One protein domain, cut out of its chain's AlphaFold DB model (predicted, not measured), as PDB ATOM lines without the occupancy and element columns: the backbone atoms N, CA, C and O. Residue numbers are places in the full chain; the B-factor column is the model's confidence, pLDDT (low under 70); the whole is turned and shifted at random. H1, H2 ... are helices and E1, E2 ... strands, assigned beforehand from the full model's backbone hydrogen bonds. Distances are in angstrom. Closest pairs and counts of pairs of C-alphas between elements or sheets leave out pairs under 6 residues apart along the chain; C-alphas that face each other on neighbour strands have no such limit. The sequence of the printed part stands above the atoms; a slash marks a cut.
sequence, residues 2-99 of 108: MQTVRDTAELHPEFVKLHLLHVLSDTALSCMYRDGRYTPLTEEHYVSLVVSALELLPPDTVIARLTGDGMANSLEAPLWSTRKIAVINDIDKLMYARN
ATOM      1  N   MET A   2       0.356  -4.369  38.460       94.94
ATOM      2  CA  MET A   2      -1.068  -4.335  38.849       94.94
ATOM      3  C   MET A   2      -1.902  -3.255  38.149       94.94
ATOM      4  O   MET A   2      -3.078  -3.493  37.912       94.94
ATOM      5  N   GLN A   3      -1.308  -2.116  37.772       97.00
ATOM      6  CA  GLN A   3      -2.001  -1.123  36.942       97.00
ATOM      7  C   GLN A   3      -2.438  -1.729  35.601       97.00
ATOM      8  O   GLN A   3      -3.616  -1.713  35.295       97.00
ATOM      9  N   THR A   4      -1.528  -2.403  34.891       96.69
ATOM     10  CA  THR A   4      -1.835  -3.110  33.637       96.69
ATOM     11  C   THR A   4      -2.961  -4.126  33.797       96.69
ATOM     12  O   THR A   4      -3.760  -4.287  32.885       96.69
ATOM     13  N   VAL A   5      -3.048  -4.813  34.942       97.06
ATOM     14  CA  VAL A   5      -4.161  -5.735  35.209       97.06
ATOM     15  C   VAL A   5      -5.484  -4.981  35.338       97.06
ATOM     16  O   VAL A   5      -6.472  -5.442  34.783       97.06
ATOM     17  N   ARG A   6      -5.508  -3.836  36.036       97.06
ATOM     18  CA  ARG A   6      -6.714  -2.995  36.147       97.06
ATOM     19  C   ARG A   6      -7.151  -2.494  34.776       97.06
ATOM     20  O   ARG A   6      -8.286  -2.733  34.398       97.06
ATOM     21  N   ASP A   7      -6.216  -1.931  34.014       97.25
ATOM     22  CA  ASP A   7      -6.477  -1.444  32.657       97.25
ATOM     23  C   ASP A   7      -6.975  -2.585  31.747       97.25
ATOM     24  O   ASP A   7      -7.879  -2.406  30.943       97.25
ATOM     25  N   THR A   8      -6.422  -3.796  31.895       96.69
ATOM     26  CA  THR A   8      -6.877  -4.982  31.147       96.69
ATOM     27  C   THR A   8      -8.274  -5.422  31.578       96.69
ATOM     28  O   THR A   8      -9.063  -5.819  30.728       96.69
ATOM     29  N   ALA A   9      -8.593  -5.369  32.873       97.12
ATOM     30  CA  ALA A   9      -9.914  -5.721  33.381       97.12
ATOM     31  C   ALA A   9     -10.991  -4.759  32.852       97.12
ATOM     32  O   ALA A   9     -12.059  -5.219  32.466       97.12
ATOM     33  N   GLU A  10     -10.678  -3.463  32.739       96.62
ATOM     34  CA  GLU A  10     -11.561  -2.443  32.146       96.62
ATOM     35  C   GLU A  10     -11.886  -2.704  30.666       96.62
ATOM     36  O   GLU A  10     -12.966  -2.350  30.201       96.62
ATOM     37  N   LEU A  11     -10.988  -3.362  29.922       96.94
ATOM     38  CA  LEU A  11     -11.258  -3.789  28.543       96.94
ATOM     39  C   LEU A  11     -12.200  -4.998  28.458       96.94
ATOM     40  O   LEU A  11     -12.633  -5.349  27.363       96.94
ATOM     41  N   HIS A  12     -12.472  -5.648  29.593       96.44
ATOM     42  CA  HIS A  12     -13.345  -6.811  29.741       96.44
ATOM     43  C   HIS A  12     -13.096  -7.918  28.693       96.44
ATOM     44  O   HIS A  12     -13.997  -8.298  27.944       96.44
ATOM     45  N   PRO A  13     -11.862  -8.446  28.590       96.88
ATOM     46  CA  PRO A  13     -11.515  -9.428  27.572       96.88
ATOM     47  C   PRO A  13     -12.226 -10.764  27.804       96.88
ATOM     48  O   PRO A  13     -12.362 -11.226  28.936       96.88
ATOM     49  N   GLU A  14     -12.558 -11.455  26.715       98.12
ATOM     50  CA  GLU A  14     -13.093 -12.820  26.778       98.12
ATOM     51  C   GLU A  14     -12.063 -13.813  27.344       98.12
ATOM     52  O   GLU A  14     -12.413 -14.725  28.090       98.12
ATOM     53  N   PHE A  15     -10.774 -13.628  27.023       97.56
ATOM     54  CA  PHE A  15      -9.684 -14.505  27.460       97.56
ATOM     55  C   PHE A  15      -8.438 -13.711  27.862       97.56
ATOM     56  O   PHE A  15      -8.025 -12.784  27.166       97.56
ATOM     57  N   VAL A  16      -7.765 -14.146  28.930       97.12
ATOM     58  CA  VAL A  16      -6.451 -13.626  29.344       97.12
ATOM     59  C   VAL A  16      -5.462 -14.766  29.543       97.12
ATOM     60  O   VAL A  16      -5.781 -15.828  30.079       97.12
ATOM     61  N   LYS A  17      -4.214 -14.530  29.131       96.12
ATOM     62  CA  LYS A  17      -3.091 -15.442  29.341       96.12
ATOM     63  C   LYS A  17      -2.056 -14.778  30.242       96.12
ATOM     64  O   LYS A  17      -1.373 -13.853  29.815       96.12
ATOM     65  N   LEU A  18      -1.897 -15.287  31.459       94.44
ATOM     66  CA  LEU A  18      -0.808 -14.876  32.339       94.44
ATOM     67  C   LEU A  18       0.434 -15.713  32.030       94.44
ATOM     68  O   LEU A  18       0.368 -16.934  31.849       94.44
ATOM     69  N   HIS A  19       1.575 -15.037  31.927       91.69
ATOM     70  CA  HIS A  19       2.847 -15.666  31.612       91.69
ATOM     71  C   HIS A  19       3.963 -15.042  32.445       91.69
ATOM     72  O   HIS A  19       4.204 -13.838  32.375       91.69
ATOM     73  N   LEU A  20       4.667 -15.876  33.204       92.69
ATOM     74  CA  LEU A  20       5.905 -15.494  33.868       92.69
ATOM     75  C   LEU A  20       6.969 -15.128  32.829       92.69
ATOM     76  O   LEU A  20       7.146 -15.836  31.838       92.69
ATOM     77  N   LEU A  21       7.694 -14.034  33.047       93.88
ATOM     78  CA  LEU A  21       8.789 -13.662  32.160       93.88
ATOM     79  C   LEU A  21       9.970 -14.622  32.363       93.88
ATOM     80  O   LEU A  21      10.552 -14.677  33.446       93.88
ATOM     81  N   HIS A  22      10.309 -15.375  31.318       93.75
ATOM     82  CA  HIS A  22      11.454 -16.280  31.305       93.75
ATOM     83  C   HIS A  22      12.683 -15.593  30.715       93.75
ATOM     84  O   HIS A  22      12.609 -14.937  29.677       93.75
ATOM     85  N   VAL A  23      13.822 -15.809  31.357       95.75
ATOM     86  CA  VAL A  23      15.150 -15.527  30.826       95.75
ATOM     87  C   VAL A  23      15.587 -16.748  30.036       95.75
ATOM     88  O   VAL A  23      15.843 -17.806  30.611       95.75
ATOM     89  N   LEU A  24      15.636 -16.600  28.718       94.94
ATOM     90  CA  LEU A  24      16.094 -17.641  27.807       94.94
ATOM     91  C   LEU A  24      17.494 -17.300  27.296       94.94
ATOM     92  O   LEU A  24      17.786 -16.121  27.066       94.94
ATOM     93  N   SER A  25      18.335 -18.313  27.103       94.69
ATOM     94  CA  SER A  25      19.645 -18.172  26.476       94.69
ATOM     95  C   SER A  25      19.520 -17.475  25.121       94.69
ATOM     96  O   SER A  25      18.483 -17.537  24.459       94.69
ATOM     97  N   ASP A  26      20.575 -16.764  24.729       94.00
ATOM     98  CA  ASP A  26      20.655 -16.048  23.447       94.00
ATOM     99  C   ASP A  26      19.608 -14.932  23.265       94.00
ATOM    100  O   ASP A  26      19.308 -14.506  22.151       94.00
ATOM    101  N   THR A  27      19.077 -14.402  24.372       96.00
ATOM    102  CA  THR A  27      18.208 -13.217  24.373       96.00
ATOM    103  C   THR A  27      18.888 -12.016  25.024       96.00
ATOM    104  O   THR A  27      19.736 -12.157  25.907       96.00
ATOM    105  N   ALA A  28      18.454 -10.804  24.664       97.50
ATOM    106  CA  ALA A  28      18.897  -9.581  25.338       97.50
ATOM    107  C   ALA A  28      18.628  -9.619  26.856       97.50
ATOM    108  O   ALA A  28      19.414  -9.095  27.645       97.50
ATOM    109  N   LEU A  29      17.544 -10.285  27.270       97.44
ATOM    110  CA  LEU A  29      17.200 -10.447  28.678       97.44
ATOM    111  C   LEU A  29      18.205 -11.343  29.417       97.44
ATOM    112  O   LEU A  29      18.507 -11.064  30.574       97.44
ATOM    113  N   SER A  30      18.767 -12.366  28.761       97.25
ATOM    114  CA  SER A  30      19.853 -13.182  29.328       97.25
ATOM    115  C   SER A  30      21.120 -12.359  29.562       97.25
ATOM    116  O   SER A  30      21.688 -12.424  30.651       97.25
ATOM    117  N   CYS A  31      21.510 -11.485  28.627       97.94
ATOM    118  CA  CYS A  31      22.615 -10.544  28.858       97.94
ATOM    119  C   CYS A  31      22.340  -9.641  30.072       97.94
ATOM    120  O   CYS A  31      23.175  -9.521  30.962       97.94
ATOM    121  N   MET A  32      21.141  -9.052  30.153       98.31
ATOM    122  CA  MET A  32      20.757  -8.215  31.295       98.31
ATOM    123  C   MET A  32      20.755  -8.987  32.618       98.31
ATOM    124  O   MET A  32      21.163  -8.433  33.636       98.31
ATOM    125  N   TYR A  33      20.303 -10.241  32.612       98.00
ATOM    126  CA  TYR A  33      20.290 -11.105  33.788       98.00
ATOM    127  C   TYR A  33      21.709 -11.415  34.280       98.00
ATOM    128  O   TYR A  33      22.006 -11.205  35.454       98.00
ATOM    129  N   ARG A  34      22.604 -11.844  33.380       96.88
ATOM    130  CA  ARG A  34      24.000 -12.180  33.712       96.88
ATOM    131  C   ARG A  34      24.801 -10.970  34.199       96.88
ATOM    132  O   ARG A  34      25.615 -11.116  35.103       96.88
ATOM    133  N   ASP A  35      24.519  -9.783  33.663       97.25
ATOM    134  CA  ASP A  35      25.140  -8.521  34.092       97.25
ATOM    135  C   ASP A  35      24.496  -7.926  35.366       97.25
ATOM    136  O   ASP A  35      24.847  -6.821  35.780       97.25
ATOM    137  N   GLY A  36      23.498  -8.593  35.964       97.50
ATOM    138  CA  GLY A  36      22.803  -8.125  37.171       97.50
ATOM    139  C   GLY A  36      21.833  -6.953  36.961       97.50
ATOM    140  O   GLY A  36      21.321  -6.393  37.926       97.50
ATOM    141  N   ARG A  37      21.540  -6.578  35.710       98.12
ATOM    142  CA  ARG A  37      20.590  -5.508  35.344       98.12
ATOM    143  C   ARG A  37      19.132  -5.958  35.341       98.12
ATOM    144  O   ARG A  37      18.233  -5.125  35.255       98.12
ATOM    145  N   TYR A  38      18.891  -7.262  35.400       97.81
ATOM    146  CA  TYR A  38      17.562  -7.839  35.534       97.81
ATOM    147  C   TYR A  38      17.566  -8.915  36.614       97.81
ATOM    148  O   TYR A  38      18.454  -9.761  36.662       97.81
ATOM    149  N   THR A  39      16.540  -8.909  37.459       97.25
ATOM    150  CA  THR A  39      16.309  -9.947  38.462       97.25
ATOM    151  C   THR A  39      14.899 -10.500  38.261       97.25
ATOM    152  O   THR A  39      13.933  -9.741  38.371       97.25
ATOM    153  N   PRO A  40      14.755 -11.798  37.940       95.94
ATOM    154  CA  PRO A  40      13.454 -12.441  37.844       95.94
ATOM    155  C   PRO A  40      12.694 -12.404  39.171       95.94
ATOM    156  O   PRO A  40      13.285 -12.313  40.246       95.94
ATOM    157  N   LEU A  41      11.372 -12.542  39.095       96.25
ATOM    158  CA  LEU A  41      10.537 -12.665  40.286       96.25
ATOM    159  C   LEU A  41      10.875 -13.937  41.075       96.25
ATOM    160  O   LEU A  41      11.197 -14.988  40.509       96.25
ATOM    161  N   THR A  42      10.727 -13.852  42.396       97.31
ATOM    162  CA  THR A  42      10.605 -15.043  43.237       97.31
ATOM    163  C   THR A  42       9.256 -15.716  42.980       97.31
ATOM    164  O   THR A  42       8.297 -15.066  42.553       97.31
ATOM    165  N   GLU A  43       9.175 -17.018  43.249       96.62
ATOM    166  CA  GLU A  43       7.929 -17.783  43.129       96.62
ATOM    167  C   GLU A  43       6.829 -17.189  44.008       96.62
ATOM    168  O   GLU A  43       5.738 -16.912  43.527       96.62
ATOM    169  N   GLU A  44       7.144 -16.886  45.268       97.94
ATOM    170  CA  GLU A  44       6.219 -16.282  46.233       97.94
ATOM    171  C   GLU A  44       5.628 -14.962  45.721       97.94
ATOM    172  O   GLU A  44       4.417 -14.732  45.797       97.94
ATOM    173  N   HIS A  45       6.475 -14.095  45.153       97.81
ATOM    174  CA  HIS A  45       6.023 -12.819  44.614       97.81
ATOM    175  C   HIS A  45       5.166 -13.030  43.360       97.81
ATOM    176  O   HIS A  45       4.117 -12.399  43.229       97.81
ATOM    177  N   TYR A  46       5.552 -13.949  42.471       97.12
ATOM    178  CA  TYR A  46       4.747 -14.306  41.304       97.12
ATOM    179  C   TYR A  46       3.362 -14.834  41.696       97.12
ATOM    180  O   TYR A  46       2.355 -14.332  41.203       97.12
ATOM    181  N   VAL A  47       3.311 -15.797  42.616       98.00
ATOM    182  CA  VAL A  47       2.074 -16.396  43.127       98.00
ATOM    183  C   VAL A  47       1.164 -15.316  43.720       98.00
ATOM    184  O   VAL A  47      -0.008 -15.229  43.356       98.00
ATOM    185  N   SER A  48       1.709 -14.425  44.554       98.38
ATOM    186  CA  SER A  48       0.962 -13.296  45.126       98.38
ATOM    187  C   SER A  48       0.381 -12.365  44.057       98.38
ATOM    188  O   SER A  48      -0.789 -11.985  44.145       98.38
ATOM    189  N   LEU A  49       1.168 -12.029  43.030       97.88
ATOM    190  CA  LEU A  49       0.736 -11.171  41.926       97.88
ATOM    191  C   LEU A  49      -0.346 -11.828  41.070       97.88
ATOM    192  O   LEU A  49      -1.297 -11.154  40.684       97.88
ATOM    193  N   VAL A  50      -0.227 -13.128  40.789       97.88
ATOM    194  CA  VAL A  50      -1.240 -13.874  40.034       97.88
ATOM    195  C   VAL A  50      -2.557 -13.913  40.802       97.88
ATOM    196  O   VAL A  50      -3.584 -13.580  40.221       97.88
ATOM    197  N   VAL A  51      -2.542 -14.228  42.102       98.56
ATOM    198  CA  VAL A  51      -3.764 -14.210  42.923       98.56
ATOM    199  C   VAL A  51      -4.411 -12.830  42.904       98.56
ATOM    200  O   VAL A  51      -5.596 -12.716  42.608       98.56
ATOM    201  N   SER A  52      -3.632 -11.769  43.121       98.44
ATOM    202  CA  SER A  52      -4.161 -10.405  43.066       98.44
ATOM    203  C   SER A  52      -4.631  -9.983  41.678       98.44
ATOM    204  O   SER A  52      -5.509  -9.132  41.571       98.44
ATOM    205  N   ALA A  53      -4.083 -10.562  40.609       98.06
ATOM    206  CA  ALA A  53      -4.589 -10.327  39.268       98.06
ATOM    207  C   ALA A  53      -5.947 -11.003  39.053       98.06
ATOM    208  O   ALA A  53      -6.871 -10.364  38.559       98.06
ATOM    209  N   LEU A  54      -6.088 -12.259  39.484       98.38
ATOM    210  CA  LEU A  54      -7.346 -13.002  39.409       98.38
ATOM    211  C   LEU A  54      -8.463 -12.305  40.186       98.38
ATOM    212  O   LEU A  54      -9.581 -12.232  39.694       98.38
ATOM    213  N   GLU A  55      -8.166 -11.745  41.358       98.50
ATOM    214  CA  GLU A  55      -9.136 -10.980  42.151       98.50
ATOM    215  C   GLU A  55      -9.740  -9.791  41.392       98.50
ATOM    216  O   GLU A  55     -10.890  -9.439  41.644       98.50
ATOM    217  N   LEU A  56      -8.966  -9.167  40.498       98.00
ATOM    218  CA  LEU A  56      -9.346  -7.952  39.773       98.00
ATOM    219  C   LEU A  56      -9.940  -8.220  38.390       98.00
ATOM    220  O   LEU A  56     -10.681  -7.375  37.903       98.00
ATOM    221  N   LEU A  57      -9.589  -9.334  37.746       98.12
ATOM    222  CA  LEU A  57     -10.129  -9.677  36.432       98.12
ATOM    223  C   LEU A  57     -11.632  -9.995  36.524       98.12
ATOM    224  O   LEU A  57     -12.059 -10.563  37.533       98.12
ATOM    225  N   PRO A  58     -12.428  -9.682  35.484       98.12
ATOM    226  CA  PRO A  58     -13.846 -10.014  35.462       98.12
ATOM    227  C   PRO A  58     -14.096 -11.516  35.694       98.12
ATOM    228  O   PRO A  58     -13.301 -12.359  35.260       98.12
ATOM    229  N   PRO A  59     -15.183 -11.888  36.391       97.62
ATOM    230  CA  PRO A  59     -15.463 -13.284  36.737       97.62
ATOM    231  C   PRO A  59     -15.770 -14.165  35.515       97.62
ATOM    232  O   PRO A  59     -15.629 -15.382  35.590       97.62
ATOM    233  N   ASP A  60     -16.179 -13.561  34.404       97.56
ATOM    234  CA  ASP A  60     -16.503 -14.196  33.127       97.56
ATOM    235  C   ASP A  60     -15.327 -14.230  32.137       97.56
ATOM    236  O   ASP A  60     -15.374 -14.982  31.164       97.56
ATOM    237  N   THR A  61     -14.236 -13.499  32.402       98.25
ATOM    238  CA  THR A  61     -12.995 -13.624  31.625       98.25
ATOM    239  C   THR A  61     -12.386 -15.010  31.828       98.25
ATOM    240  O   THR A  61     -12.058 -15.421  32.943       98.25
ATOM    241  N   VAL A  62     -12.131 -15.731  30.740       98.31
ATOM    242  CA  VAL A  62     -11.492 -17.043  30.809       98.31
ATOM    243  C   VAL A  62      -9.986 -16.897  31.005       98.31
ATOM    244  O   VAL A  62      -9.268 -16.288  30.205       98.31
ATOM    245  N   ILE A  63      -9.466 -17.542  32.046       97.38
ATOM    246  CA  ILE A  63      -8.026 -17.608  32.296       97.38
ATOM    247  C   ILE A  63      -7.427 -18.757  31.489       97.38
ATOM    248  O   ILE A  63      -7.404 -19.910  31.915       97.38
ATOM    249  N   ALA A  64      -6.899 -18.436  30.309       95.50
ATOM    250  CA  ALA A  64      -6.308 -19.417  29.402       95.50
ATOM    251  C   ALA A  64      -5.020 -20.046  29.966       95.50
ATOM    252  O   ALA A  64      -4.627 -21.146  29.568       95.50
ATOM    253  N   ARG A  65      -4.312 -19.333  30.858       93.31
ATOM    254  CA  ARG A  65      -3.077 -19.811  31.496       93.31
ATOM    255  C   ARG A  65      -2.722 -18.995  32.737       93.31
ATOM    256  O   ARG A  65      -2.830 -17.773  32.707       93.31
ATOM    257  N   LEU A  66      -2.194 -19.681  33.755       92.88
ATOM    258  CA  LEU A  66      -1.608 -19.079  34.961       92.88
ATOM    259  C   LEU A  66      -0.080 -19.106  34.994       92.88
ATOM    260  O   LEU A  66       0.514 -18.299  35.689       92.88
ATOM    261  N   THR A  67       0.568 -20.046  34.306       87.44
ATOM    262  CA  THR A  67       2.031 -20.151  34.186       87.44
ATOM    263  C   THR A  67       2.400 -20.954  32.933       87.44
ATOM    264  O   THR A  67       1.571 -21.711  32.419       87.44
ATOM    265  N   GLY A  68       3.607 -20.766  32.398       78.44
ATOM    266  CA  GLY A  68       4.079 -21.399  31.162       78.44
ATOM    267  C   GLY A  68       5.308 -22.276  31.372       78.44
ATOM    268  O   GLY A  68       6.080 -22.055  32.296       78.44
ATOM    269  N   ASP A  69       5.500 -23.244  30.479       70.81
ATOM    270  CA  ASP A  69       6.703 -24.073  30.442       70.81
ATOM    271  C   ASP A  69       7.825 -23.292  29.731       70.81
ATOM    272  O   ASP A  69       7.642 -22.817  28.607       70.81
ATOM    273  N   GLY A  70       8.980 -23.115  30.376       62.47
ATOM    274  CA  GLY A  70      10.198 -22.709  29.674       62.47
ATOM    275  C   GLY A  70      10.727 -23.888  28.859       62.47
ATOM    276  O   GLY A  70      10.711 -25.021  29.341       62.47
ATOM    277  N   MET A  71      11.196 -23.660  27.627       65.50
ATOM    278  CA  MET A  71      11.899 -24.709  26.882       65.50
ATOM    279  C   MET A  71      13.154 -25.093  27.672       65.50
ATOM    280  O   MET A  71      14.093 -24.299  27.747       65.50
ATOM    281  N   ALA A  72      13.135 -26.287  28.277       67.06
ATOM    282  CA  ALA A  72      14.047 -26.686  29.353       67.06
ATOM    283  C   ALA A  72      15.531 -26.456  29.031       67.06
ATOM    284  O   ALA A  72      16.295 -26.071  29.905       67.06
ATOM    285  N   ASN A  73      15.920 -26.620  27.766       82.75
ATOM    286  CA  ASN A  73      17.318 -26.531  27.341       82.75
ATOM    287  C   ASN A  73      17.849 -25.093  27.230       82.75
ATOM    288  O   ASN A  73      19.055 -24.906  27.134       82.75
ATOM    289  N   SER A  74      16.966 -24.093  27.215       91.38
ATOM    290  CA  SER A  74      17.320 -22.673  27.030       91.38
ATOM    291  C   SER A  74      16.950 -21.798  28.224       91.38
ATOM    292  O   SER A  74      17.268 -20.616  28.235       91.38
ATOM    293  N   LEU A  75      16.246 -22.335  29.224       94.12
ATOM    294  CA  LEU A  75      15.793 -21.555  30.372       94.12
ATOM    295  C   LEU A  75      16.946 -21.317  31.351       94.12
ATOM    296  O   LEU A  75      17.445 -22.253  31.966       94.12
ATOM    297  N   GLU A  76      17.301 -20.053  31.557       94.88
ATOM    298  CA  GLU A  76      18.308 -19.654  32.545       94.88
ATOM    299  C   GLU A  76      17.667 -19.260  33.871       94.88
ATOM    300  O   GLU A  76      18.171 -19.606  34.938       94.88
ATOM    301  N   ALA A  77      16.535 -18.549  33.823       95.25
ATOM    302  CA  ALA A  77      15.823 -18.124  35.019       95.25
ATOM    303  C   ALA A  77      14.359 -17.717  34.740       95.25
ATOM    304  O   ALA A  77      14.018 -17.360  33.617       95.25
ATOM    305  N   PRO A  78      13.486 -17.700  35.757       94.31
ATOM    306  CA  PRO A  78      13.690 -18.354  37.038       94.31
ATOM    307  C   PRO A  78      13.495 -19.875  36.923       94.31
ATOM    308  O   PRO A  78      12.516 -20.343  36.346       94.31
ATOM    309  N   LEU A  79      14.392 -20.660  37.523       93.19
ATOM    310  CA  LEU A  79      14.364 -22.127  37.418       93.19
ATOM    311  C   LEU A  79      13.172 -22.772  38.137       93.19
ATOM    312  O   LEU A  79      12.714 -23.841  37.736       93.19
ATOM    313  N   TRP A  80      12.626 -22.113  39.165       93.38
ATOM    314  CA  TRP A  80      11.444 -22.598  39.884       93.38
ATOM    315  C   TRP A  80      10.212 -22.724  38.976       93.38
ATOM    316  O   TRP A  80       9.351 -23.561  39.236       93.38
ATOM    317  N   SER A  81      10.160 -21.970  37.870       91.62
ATOM    318  CA  SER A  81       9.062 -22.014  36.891       91.62
ATOM    319  C   SER A  81       8.864 -23.389  36.250       91.62
ATOM    320  O   SER A  81       7.754 -23.733  35.851       91.62
ATOM    321  N   THR A  82       9.915 -24.217  36.220       90.94
ATOM    322  CA  THR A  82       9.861 -25.597  35.713       90.94
ATOM    323  C   THR A  82       8.966 -26.503  36.562       90.94
ATOM    324  O   THR A  82       8.436 -27.498  36.069       90.94
ATOM    325  N   ARG A  83       8.716 -26.147  37.830       91.38
ATOM    326  CA  ARG A  83       7.833 -26.883  38.747       91.38
ATOM    327  C   ARG A  83       6.371 -26.466  38.589       91.38
ATOM    328  O   ARG A  83       5.700 -26.147  39.567       91.38
ATOM    329  N   LYS A  84       5.850 -26.496  37.364       89.69
ATOM    330  CA  LYS A  84       4.508 -26.002  37.003       89.69
ATOM    331  C   LYS A  84       3.386 -26.425  37.958       89.69
ATOM    332  O   LYS A  84       2.606 -25.579  38.383       89.69
ATOM    333  N   ILE A  85       3.306 -27.714  38.296       92.31
ATOM    334  CA  ILE A  85       2.257 -28.234  39.190       92.31
ATOM    335  C   ILE A  85       2.377 -27.611  40.585       92.31
ATOM    336  O   ILE A  85       1.369 -27.225  41.165       92.31
ATOM    337  N   ALA A  86       3.598 -27.460  41.106       94.00
ATOM    338  CA  ALA A  86       3.821 -26.831  42.405       94.00
ATOM    339  C   ALA A  86       3.385 -25.359  42.394       94.00
ATOM    340  O   ALA A  86       2.628 -24.957  43.268       94.00
ATOM    341  N   VAL A  87       3.753 -24.601  41.355       95.31
ATOM    342  CA  VAL A  87       3.362 -23.187  41.219       95.31
ATOM    343  C   VAL A  87       1.838 -23.032  41.168       95.31
ATOM    344  O   VAL A  87       1.286 -22.156  41.825       95.31
ATOM    345  N   ILE A  88       1.141 -23.890  40.414       95.56
ATOM    346  CA  ILE A  88      -0.332 -23.881  40.350       95.56
ATOM    347  C   ILE A  88      -0.937 -24.209  41.720       95.56
ATOM    348  O   ILE A  88      -1.855 -23.522  42.159       95.56
ATOM    349  N   ASN A  89      -0.397 -25.209  42.420       97.12
ATOM    350  CA  ASN A  89      -0.853 -25.562  43.764       97.12
ATOM    351  C   ASN A  89      -0.621 -24.428  44.767       97.12
ATOM    352  O   ASN A  89      -1.429 -24.237  45.668       97.12
ATOM    353  N   ASP A  90       0.469 -23.680  44.641       98.06
ATOM    354  CA  ASP A  90       0.758 -22.573  45.550       98.06
ATOM    355  C   ASP A  90      -0.140 -21.358  45.278       98.06
ATOM    356  O   ASP A  90      -0.534 -20.676  46.226       98.06
ATOM    357  N   ILE A  91      -0.561 -21.142  44.025       98.19
ATOM    358  CA  ILE A  91      -1.648 -20.204  43.691       98.19
ATOM    359  C   ILE A  91      -2.943 -20.630  44.384       98.19
ATOM    360  O   ILE A  91      -3.540 -19.816  45.086       98.19
ATOM    361  N   ASP A  92      -3.347 -21.893  44.245       98.06
ATOM    362  CA  ASP A  92      -4.571 -22.421  44.860       98.06
ATOM    363  C   ASP A  92      -4.550 -22.303  46.395       98.06
ATOM    364  O   ASP A  92      -5.455 -21.724  47.000       98.06
ATOM    365  N   LYS A  93      -3.452 -22.726  47.039       98.62
ATOM    366  CA  LYS A  93      -3.252 -22.573  48.489       98.62
ATOM    367  C   LYS A  93      -3.338 -21.119  48.928       98.62
ATOM    368  O   LYS A  93      -3.931 -20.836  49.969       98.62
ATOM    369  N   LEU A  94      -2.735 -20.195  48.176       98.81
ATOM    370  CA  LEU A  94      -2.784 -18.780  48.524       98.81
ATOM    371  C   LEU A  94      -4.192 -18.208  48.339       98.81
ATOM    372  O   LEU A  94      -4.626 -17.409  49.171       98.81
ATOM    373  N   MET A  95      -4.922 -18.626  47.302       98.62
ATOM    374  CA  MET A  95      -6.323 -18.244  47.119       98.62
ATOM    375  C   MET A  95      -7.182 -18.726  48.291       98.62
ATOM    376  O   MET A  95      -7.919 -17.931  48.877       98.62
ATOM    377  N   TYR A  96      -7.014 -19.986  48.702       98.56
ATOM    378  CA  TYR A  96      -7.685 -20.552  49.870       98.56
ATOM    379  C   TYR A  96      -7.328 -19.799  51.159       98.56
ATOM    380  O   TYR A  96      -8.215 -19.377  51.899       98.56
ATOM    381  N   ALA A  97      -6.038 -19.556  51.408       98.69
ATOM    382  CA  ALA A  97      -5.569 -18.845  52.597       98.69
ATOM    383  C   ALA A  97      -6.085 -17.398  52.672       98.69
ATOM    384  O   ALA A  97      -6.379 -16.901  53.758       98.69
ATOM    385  N   ARG A  98      -6.234 -16.723  51.524       98.50
ATOM    386  CA  ARG A  98      -6.849 -15.386  51.430       98.50
ATOM    387  C   ARG A  98      -8.378 -15.425  51.424       98.50
ATOM    388  O   ARG A  98      -8.999 -14.363  51.407       98.50
ATOM    389  N   ASN A  99      -8.977 -16.617  51.435       98.44
ATOM    390  CA  ASN A  99     -10.404 -16.836  51.236       98.44
ATOM    391  C   ASN A  99     -10.913 -16.056  50.014       98.44
ATOM    392  O   ASN A  99     -11.847 -15.267  50.134       98.44
TER     393      ASN A  99
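What this domain is: This is residues 2 to 99 of the 108 residues of the protein "Radical SAM protein TIGR01212 family" of Anaerotruncus sp. CAG:390 (UniProt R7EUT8). Helix H3 lies in the middle, with H1 packed on one side of it and H5 crossing it on the other. Beside this trio, toward one end of the longest axis, lies the small parallel pair E1 and E2, while H2 and E3 lie near the opposite end. The printed part has 98 residues and is mostly helix, with five named helices and three named strands in the order H1 E1 H2 H3 E2 E3 H4 H5. It is compact, with a radius of gyration of the C-alphas of 14.6 A and spans of 39 by 28 by 21 A.

How they stand to each other: Start at H1, residues 2 to 10, which touches H3, residues 43 to 56, at a shallow tilt of 28 degrees, the same way; their closest C-alphas, of Val 5 and Ala 53, are 6.1 A apart. Next find E1, residues 15 to 17, parallel to its neighbour E2, residues 62 to 65; N 16 and O 62, 2.9 A apart, are within hydrogen-bond range. E1, then H2, residues 28 to 34, and H3, then E2 form a strand-helix-strand unit, two parallel neighbours with helices between, whose crossover is right-handed. H2 touches no helix. E3, residues 75 to 77, pairs with no named strand, but residues 23 to 24 pair with it, antiparallel. H4, residues 79 to 82, is close to but not clearly touching H3; the C-alphas of Glu 43 and Trp 80, the closest, are 6.8 A apart. H5, residues 84 to 97, touches H3 at a steep tilt of 58 degrees, the same way, closest at the C-alphas of Val 47 and Ile 91, 5.4 A. Every O i to N i+4 pair is within hydrogen-bond range in H1, H2 and H5, and 9 of 10 in H3; H4 is too short for one.

Where its parts are: Find C-alpha 2 at (-1.068, -4.335, 38.849), where H1 begins. H3 runs 20.2 A from C-alpha 43 at (7.929, -17.783, 43.129); H5 runs 19.9 A to C-alpha 97 at (-5.569, -18.845, 52.597).

The domain as a whole: The two C-alphas farthest apart, of Asp 35 and Asp 60, are 42.0 A apart. The printed part has no cut and no long link. Look at residues 70 to 72 for pLDDT under 70.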